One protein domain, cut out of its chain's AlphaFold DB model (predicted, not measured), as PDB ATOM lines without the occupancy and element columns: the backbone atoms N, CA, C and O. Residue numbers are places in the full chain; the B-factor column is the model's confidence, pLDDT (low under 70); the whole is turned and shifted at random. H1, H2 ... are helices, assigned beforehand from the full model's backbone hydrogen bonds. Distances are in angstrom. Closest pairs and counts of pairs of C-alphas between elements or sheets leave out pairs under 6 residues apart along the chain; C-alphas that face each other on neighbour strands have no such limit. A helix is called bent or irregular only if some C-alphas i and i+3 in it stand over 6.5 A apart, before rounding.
ATOM      1  N   ILE A   3     -22.719  11.070  -6.415       71.31
ATOM      2  CA  ILE A   3     -22.254   9.956  -5.577       71.31
ATOM      3  C   ILE A   3     -23.426   9.196  -4.940       71.31
ATOM      4  O   ILE A   3     -23.435   7.971  -4.959       71.31
ATOM      5  N   CYS A   4     -24.458   9.885  -4.442       65.94
ATOM      6  CA  CYS A   4     -25.619   9.222  -3.835       65.94
ATOM      7  C   CYS A   4     -26.383   8.358  -4.850       65.94
ATOM      8  O   CYS A   4     -26.791   7.245  -4.526       65.94
ATOM      9  N   SER A   5     -26.533   8.841  -6.088       77.62
ATOM     10  CA  SER A   5     -27.170   8.085  -7.173       77.62
ATOM     11  C   SER A   5     -26.348   6.857  -7.577       77.62
ATOM     12  O   SER A   5     -26.913   5.793  -7.815       77.62
ATOM     13  N   ALA A   6     -25.018   6.977  -7.604       76.62
ATOM     14  CA  ALA A   6     -24.123   5.854  -7.873       76.62
ATOM     15  C   ALA A   6     -24.152   4.807  -6.743       76.62
ATOM     16  O   ALA A   6     -24.286   3.618  -7.025       76.62
ATOM     17  N   ILE A   7     -24.116   5.229  -5.475       78.69
ATOM     18  CA  ILE A   7     -24.224   4.330  -4.312       78.69
ATOM     19  C   ILE A   7     -25.564   3.595  -4.314       78.69
ATOM     20  O   ILE A   7     -25.605   2.395  -4.057       78.69
ATOM     21  N   HIS A   8     -26.659   4.289  -4.635       78.19
ATOM     22  CA  HIS A   8     -27.973   3.660  -4.735       78.19
ATOM     23  C   HIS A   8     -28.029   2.615  -5.861       78.19
ATOM     24  O   HIS A   8     -28.593   1.543  -5.668       78.19
ATOM     25  N   LYS A   9     -27.408   2.901  -7.015       92.75
ATOM     26  CA  LYS A   9     -27.413   2.015  -8.187       92.75
ATOM     27  C   LYS A   9     -26.509   0.788  -8.035       92.75
ATOM     28  O   LYS A   9     -26.875  -0.283  -8.505       92.75
ATOM     29  N   TYR A  10     -25.338   0.943  -7.421       90.94
ATOM     30  CA  TYR A  10     -24.318  -0.111  -7.372       90.94
ATOM     31  C   TYR A  10     -24.124  -0.722  -5.978       90.94
ATOM     32  O   TYR A  10     -23.420  -1.712  -5.857       90.94
ATOM     33  N   GLY A  11     -24.763  -0.187  -4.936       82.19
ATOM     34  CA  GLY A  11     -24.655  -0.681  -3.563       82.19
ATOM     35  C   GLY A  11     -23.405  -0.178  -2.836       82.19
ATOM     36  O   GLY A  11     -22.311  -0.133  -3.389       82.19
ATOM     37  N   ILE A  12     -23.556   0.177  -1.554       80.81
ATOM     38  CA  ILE A  12     -22.485   0.800  -0.752       80.81
ATOM     39  C   ILE A  12     -21.252  -0.093  -0.554       80.81
ATOM     40  O   ILE A  12     -20.150   0.414  -0.399       80.81
ATOM     41  N   HIS A  13     -21.420  -1.415  -0.610       80.25
ATOM     42  CA  HIS A  13     -20.331  -2.386  -0.474       80.25
ATOM     43  C   HIS A  13     -19.325  -2.341  -1.636       80.25
ATOM     44  O   HIS A  13     -18.217  -2.843  -1.487       80.25
ATOM     45  N   ASN A  14     -19.692  -1.726  -2.767       84.00
ATOM     46  CA  ASN A  14     -18.819  -1.547  -3.931       84.00
ATOM     47  C   ASN A  14     -18.057  -0.214  -3.919       84.00
ATOM     48  O   ASN A  14     -17.374   0.113  -4.887       84.00
ATOM     49  N   PHE A  15     -18.173   0.566  -2.842       79.56
ATOM     50  CA  PHE A  15     -17.470   1.832  -2.680       79.56
ATOM     51  C   PHE A  15     -16.532   1.765  -1.478       79.56
ATOM     52  O   PHE A  15     -16.884   1.250  -0.418       79.56
ATOM     53  N   SER A  16     -15.349   2.346  -1.634       79.62
ATOM     54  CA  SER A  16     -14.393   2.580  -0.557       79.62
ATOM     55  C   SER A  16     -14.030   4.063  -0.511       79.62
ATOM     56  O   SER A  16     -13.983   4.743  -1.537       79.62
ATOM     57  N   LEU A  17     -13.818   4.578   0.700       77.25
ATOM     58  CA  LEU A  17     -13.374   5.947   0.932       77.25
ATOM     59  C   LEU A  17     -11.922   5.911   1.401       77.25
ATOM     60  O   LEU A  17     -11.623   5.310   2.431       77.25
ATOM     61  N   TYR A  18     -11.045   6.582   0.660       80.56
ATOM     62  CA  TYR A  18      -9.654   6.789   1.046       80.56
ATOM     63  C   TYR A  18      -9.413   8.277   1.268       80.56
ATOM     64  O   TYR A  18      -9.772   9.100   0.426       80.56
ATOM     65  N   ILE A  19      -8.793   8.610   2.397       81.88
ATOM     66  CA  ILE A  19      -8.368   9.970   2.724       81.88
ATOM     67  C   ILE A  19      -6.849   9.979   2.633       81.88
ATOM     68  O   ILE A  19      -6.172   9.301   3.402       81.88
ATOM     69  N   LEU A  20      -6.321  10.708   1.654       84.06
ATOM     70  CA  LEU A  20      -4.885  10.873   1.473       84.06
ATOM     71  C   LEU A  20      -4.475  12.200   2.100       84.06
ATOM     72  O   LEU A  20      -4.816  13.265   1.591       84.06
ATOM     73  N   GLU A  21      -3.752  12.128   3.211       82.75
ATOM     74  CA  GLU A  21      -3.251  13.301   3.914       82.75
ATOM     75  C   GLU A  21      -1.723  13.340   3.833       82.75
ATOM     76  O   GLU A  21      -1.039  12.415   4.270       82.75
ATOM     77  N   VAL A  22      -1.173  14.417   3.264       83.81
ATOM     78  CA  VAL A  22       0.280  14.607   3.180       83.81
ATOM     79  C   VAL A  22       0.798  15.082   4.530       83.81
ATOM     80  O   VAL A  22       0.258  16.019   5.120       83.81
ATOM     81  N   ILE A  23       1.860  14.446   5.026       82.56
ATOM     82  CA  ILE A  23       2.446  14.778   6.321       82.56
ATOM     83  C   ILE A  23       3.900  15.197   6.158       82.56
ATOM     84  O   ILE A  23       4.705  14.453   5.611       82.56
ATOM     85  N   ALA A  24       4.238  16.390   6.650       77.00
ATOM     86  CA  ALA A  24       5.549  16.993   6.427       77.00
ATOM     87  C   ALA A  24       6.666  16.494   7.371       77.00
ATOM     88  O   ALA A  24       7.828  16.797   7.121       77.00
ATOM     89  N   THR A  25       6.364  15.782   8.471       75.00
ATOM     90  CA  THR A  25       7.376  15.385   9.480       75.00
ATOM     91  C   THR A  25       7.069  14.055  10.182       75.00
ATOM     92  O   THR A  25       5.917  13.782  10.507       75.00
ATOM     93  N   ASP A  26       8.110  13.282  10.525       63.59
ATOM     94  CA  ASP A  26       8.023  11.954  11.177       63.59
ATOM     95  C   ASP A  26       7.375  11.946  12.576       63.59
ATOM     96  O   ASP A  26       6.873  10.923  13.044       63.59
ATOM     97  N   LYS A  27       7.331  13.090  13.273       61.03
ATOM     98  CA  LYS A  27       6.718  13.189  14.615       61.03
ATOM     99  C   LYS A  27       5.182  13.120  14.587       61.03
ATOM    100  O   LYS A  27       4.550  13.135  15.644       61.03
ATOM    101  N   SER A  28       4.575  13.028  13.406       59.81
ATOM    102  CA  SER A  28       3.127  13.038  13.203       59.81
ATOM    103  C   SER A  28       2.417  11.729  13.519       59.81
ATOM    104  O   SER A  28       1.203  11.745  13.701       59.81
ATOM    105  N   VAL A  29       3.138  10.604  13.586       67.00
ATOM    106  CA  VAL A  29       2.536   9.296  13.911       67.00
ATOM    107  C   VAL A  29       1.904   9.324  15.305       67.00
ATOM    108  O   VAL A  29       0.889   8.680  15.546       67.00
ATOM    109  N   LYS A  30       2.448  10.148  16.211       74.56
ATOM    110  CA  LYS A  30       1.901  10.348  17.558       74.56
ATOM    111  C   LYS A  30       0.471  10.904  17.553       74.56
ATOM    112  O   LYS A  30      -0.259  10.617  18.491       74.56
ATOM    113  N   TYR A  31       0.096  11.668  16.525       76.88
ATOM    114  CA  TYR A  31      -1.196  12.359  16.432       76.88
ATOM    115  C   TYR A  31      -2.160  11.707  15.436       76.88
ATOM    116  O   TYR A  31      -3.073  12.352  14.920       76.88
ATOM    117  N   LEU A  32      -1.904  10.448  15.074       77.06
ATOM    118  CA  LEU A  32      -2.681   9.749  14.055       77.06
ATOM    119  C   LEU A  32      -4.151   9.618  14.480       77.06
ATOM    120  O   LEU A  32      -5.038   9.964  13.706       77.06
ATOM    121  N   SER A  33      -4.394   9.266  15.745       71.69
ATOM    122  CA  SER A  33      -5.737   9.151  16.323       71.69
ATOM    123  C   SER A  33      -6.522  10.466  16.279       71.69
ATOM    124  O   SER A  33      -7.702  10.477  15.935       71.69
ATOM    125  N   GLU A  34      -5.891  11.590  16.622       79.81
ATOM    126  CA  GLU A  34      -6.529  12.909  16.628       79.81
ATOM    127  C   GLU A  34      -6.874  13.384  15.209       79.81
ATOM    128  O   GLU A  34      -7.891  14.049  15.005       79.81
ATOM    129  N   ARG A  35      -6.050  13.030  14.218       78.81
ATOM    130  CA  ARG A  35      -6.283  13.380  12.807       78.81
ATOM    131  C   ARG A  35      -7.367  12.521  12.174       78.81
ATOM    132  O   ARG A  35      -8.207  13.048  11.450       78.81
ATOM    133  N   GLU A  36      -7.400  11.229  12.487       75.06
ATOM    134  CA  GLU A  36      -8.511  10.357  12.097       75.06
ATOM    135  C   GLU A  36      -9.841  10.872  12.664       75.06
ATOM    136  O   GLU A  36     -10.826  10.973  11.930       75.06
ATOM    137  N   ASP A  37      -9.857  11.288  13.934       76.56
ATOM    138  CA  ASP A  37     -11.020  11.920  14.568       76.56
ATOM    139  C   ASP A  37     -11.444  13.221  13.871       76.56
ATOM    140  O   ASP A  37     -12.638  13.468  13.683       76.56
ATOM    141  N   TYR A  38     -10.484  14.066  13.486       83.69
ATOM    142  CA  TYR A  38     -10.752  15.310  12.762       83.69
ATOM    143  C   TYR A  38     -11.488  15.040  11.445       83.69
ATOM    144  O   TYR A  38     -12.563  15.600  11.208       83.69
ATOM    145  N   TRP A  39     -10.963  14.132  10.620       81.44
ATOM    146  CA  TRP A  39     -11.592  13.766   9.352       81.44
ATOM    147  C   TRP A  39     -12.947  13.092   9.543       81.44
ATOM    148  O   TRP A  39     -13.887  13.391   8.806       81.44
ATOM    149  N   TYR A  40     -13.082  12.237  10.558       74.50
ATOM    150  CA  TYR A  40     -14.352  11.605  10.903       74.50
ATOM    151  C   TYR A  40     -15.439  12.641  11.213       74.50
ATOM    152  O   TYR A  40     -16.542  12.556  10.673       74.50
ATOM    153  N   ASN A  41     -15.120  13.644  12.035       79.19
ATOM    154  CA  ASN A  41     -16.064  14.700  12.406       79.19
ATOM    155  C   ASN A  41     -16.457  15.578  11.212       79.19
ATOM    156  O   ASN A  41     -17.608  15.994  11.118       79.19
ATOM    157  N   ILE A  42     -15.523  15.839  10.294       79.88
ATOM    158  CA  ILE A  42     -15.794  16.617   9.078       79.88
ATOM    159  C   ILE A  42     -16.692  15.853   8.113       79.88
ATOM    160  O   ILE A  42     -17.649  16.413   7.583       79.88
ATOM    161  N   ILE A  43     -16.383  14.579   7.870       77.88
ATOM    162  CA  ILE A  43     -17.143  13.745   6.934       77.88
ATOM    163  C   ILE A  43     -18.524  13.419   7.508       77.88
ATOM    164  O   ILE A  43     -19.471  13.249   6.742       77.88
ATOM    165  N   ASN A  44     -18.631  13.349   8.840       72.44
ATOM    166  CA  ASN A  44     -19.850  13.053   9.588       72.44
ATOM    167  C   ASN A  44     -20.654  11.902   8.947       72.44
ATOM    168  O   ASN A  44     -21.797  12.096   8.513       72.44
ATOM    169  N   PRO A  45     -20.041  10.713   8.792       67.88
ATOM    170  CA  PRO A  45     -20.662   9.626   8.053       67.88
ATOM    171  C   PRO A  45     -21.965   9.196   8.736       67.88
ATOM    172  O   PRO A  45     -22.021   8.986   9.944       67.88
ATOM    173  N   SER A  46     -23.023   9.014   7.945       58.53
ATOM    174  CA  SER A  46     -24.347   8.610   8.442       58.53
ATOM    175  C   SER A  46     -24.428   7.145   8.894       58.53
ATOM    176  O   SER A  46     -25.447   6.717   9.434       58.53
ATOM    177  N   TYR A  47     -23.368   6.365   8.676       56.62
ATOM    178  CA  TYR A  47     -23.262   4.957   9.038       56.62
ATOM    179  C   TYR A  47     -22.144   4.750  10.065       56.62
ATOM    180  O   TYR A  47     -21.162   5.483  10.115       56.62
ATOM    181  N   ASN A  48     -22.330   3.762  10.935       52.69
ATOM    182  CA  ASN A  48     -21.590   3.618  12.186       52.69
ATOM    183  C   ASN A  48     -20.187   3.004  11.954       52.69
ATOM    184  O   ASN A  48     -19.963   1.835  12.251       52.69
ATOM    185  N   ILE A  49     -19.246   3.777  11.395       55.69
ATOM    186  CA  ILE A  49     -17.838   3.369  11.144       55.69
ATOM    187  C   ILE A  49     -17.010   3.372  12.450       55.69
ATOM    188  O   ILE A  49     -15.871   2.917  12.491       55.69
ATOM    189  N   GLN A  50     -17.582   3.846  13.559       49.28
ATOM    190  CA  GLN A  50     -16.889   4.029  14.837       49.28
ATOM    191  C   GLN A  50     -16.281   2.731  15.411       49.28
ATOM    192  O   GLN A  50     -15.293   2.790  16.138       49.28
ATOM    193  N   THR A  51     -16.819   1.561  15.038       48.72
ATOM    194  CA  THR A  51     -16.277   0.226  15.357       48.72
ATOM    195  C   THR A  51     -14.894  -0.045  14.762       48.72
ATOM    196  O   THR A  51     -14.197  -0.922  15.266       48.72
ATOM    197  N   ILE A  52     -14.508   0.666  13.699       51.12
ATOM    198  CA  ILE A  52     -13.252   0.455  12.965       51.12
ATOM    199  C   ILE A  52     -12.146   1.391  13.477       51.12
ATOM    200  O   ILE A  52     -10.981   1.012  13.470       51.12
ATOM    201  N   ILE A  53     -12.507   2.587  13.958       51.53
ATOM    202  CA  ILE A  53     -11.554   3.690  14.186       51.53
ATOM    203  C   ILE A  53     -11.113   3.795  15.657       51.53
ATOM    204  O   ILE A  53      -9.982   4.177  15.938       51.53
ATOM    205  N   LYS A  54     -11.958   3.416  16.629       52.47
ATOM    206  CA  LYS A  54     -11.589   3.448  18.058       52.47
ATOM    207  C   LYS A  54     -11.848   2.110  18.743       52.47
ATOM    208  O   LYS A  54     -12.971   1.607  18.672       52.47
ATOM    209  N   PRO A  55     -10.876   1.545  19.487       52.56
ATOM    210  CA  PRO A  55     -11.163   0.411  20.350       52.56
ATOM    211  C   PRO A  55     -12.199   0.838  21.393       52.56
ATOM    212  O   PRO A  55     -12.065   1.872  22.049       52.56
ATOM    213  N   PHE A  56     -13.248   0.032  21.542       54.44
ATOM    214  CA  PHE A  56     -14.306   0.233  22.524       54.44
ATOM    215  C   PHE A  56     -13.757   0.110  23.954       54.44
ATOM    216  O   PHE A  56     -13.823  -0.953  24.571       54.44
TER     217      PHE A  56
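Overview. This is residues 3 to 56 of the 170 residues of the protein "GIY-YIG homing endonuclease" of Myochromella boudieri (UniProt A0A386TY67). The domain is a loose, open hook: the short helix H1 sits at one end, the long unnamed stretch of residues 11 to 25 runs to the other end, and there the chain folds back as the long, kinked helix H2. The short helix H3 follows beside H2, and no two of the three helices touch. The 54 printed residues hold three named helices, in the order H1, H2, H3, and no named strand; the class is all helix, with 30 residues in the helices. The whole is loose, with a radius of gyration of the C-alphas of 14.1 A, and elongated, spanning 43 by 28 by 17 A.

Along the chain. H1 is residues 3 to 10, 10.4 A from first to last C-alpha, and begins with C-alpha 3 at (-22.254, 9.956, -5.577). H2 is residues 26 to 43, 25.6 A long, from C-alpha 26 at (8.023, 11.954, 11.177). H2 is irregular, with C-alphas 30 and 33 7.8 A apart, and has a kink of 58 degrees near residue 33. H3 is residues 50 to 53, 5.4 A long, ending with C-alpha 53 at (-11.554, 3.690, 14.186).

Arrangement. H1 is apart from H2 and from H3. H2 and H3 are close but not clearly touching; their closest C-alphas, those of Glu 36 and Ile 53, are 7.6 A apart. In H1 every O i to N i+4 pair is within hydrogen-bond range, in H2 9 of 14 are, and H3 is too short for such a pair.

Size, cuts and confidence. The C-alphas farthest apart, those of Lys 9 and Lys 27, are 42.5 A apart. The printed part has no cut. The link from H1 to H2 is long, with 15 residues; that from H2 to H3 is short, with 6. Residues 22 to 32, of which 26 to 32 belong to H2, stand free, as do residues 41 to 48, of which 41 to 43 belong to H2. The mean pLDDT of the printed part is 72.3; residue 4, residues 26 to 29 and residues 45 to 56 are under 70.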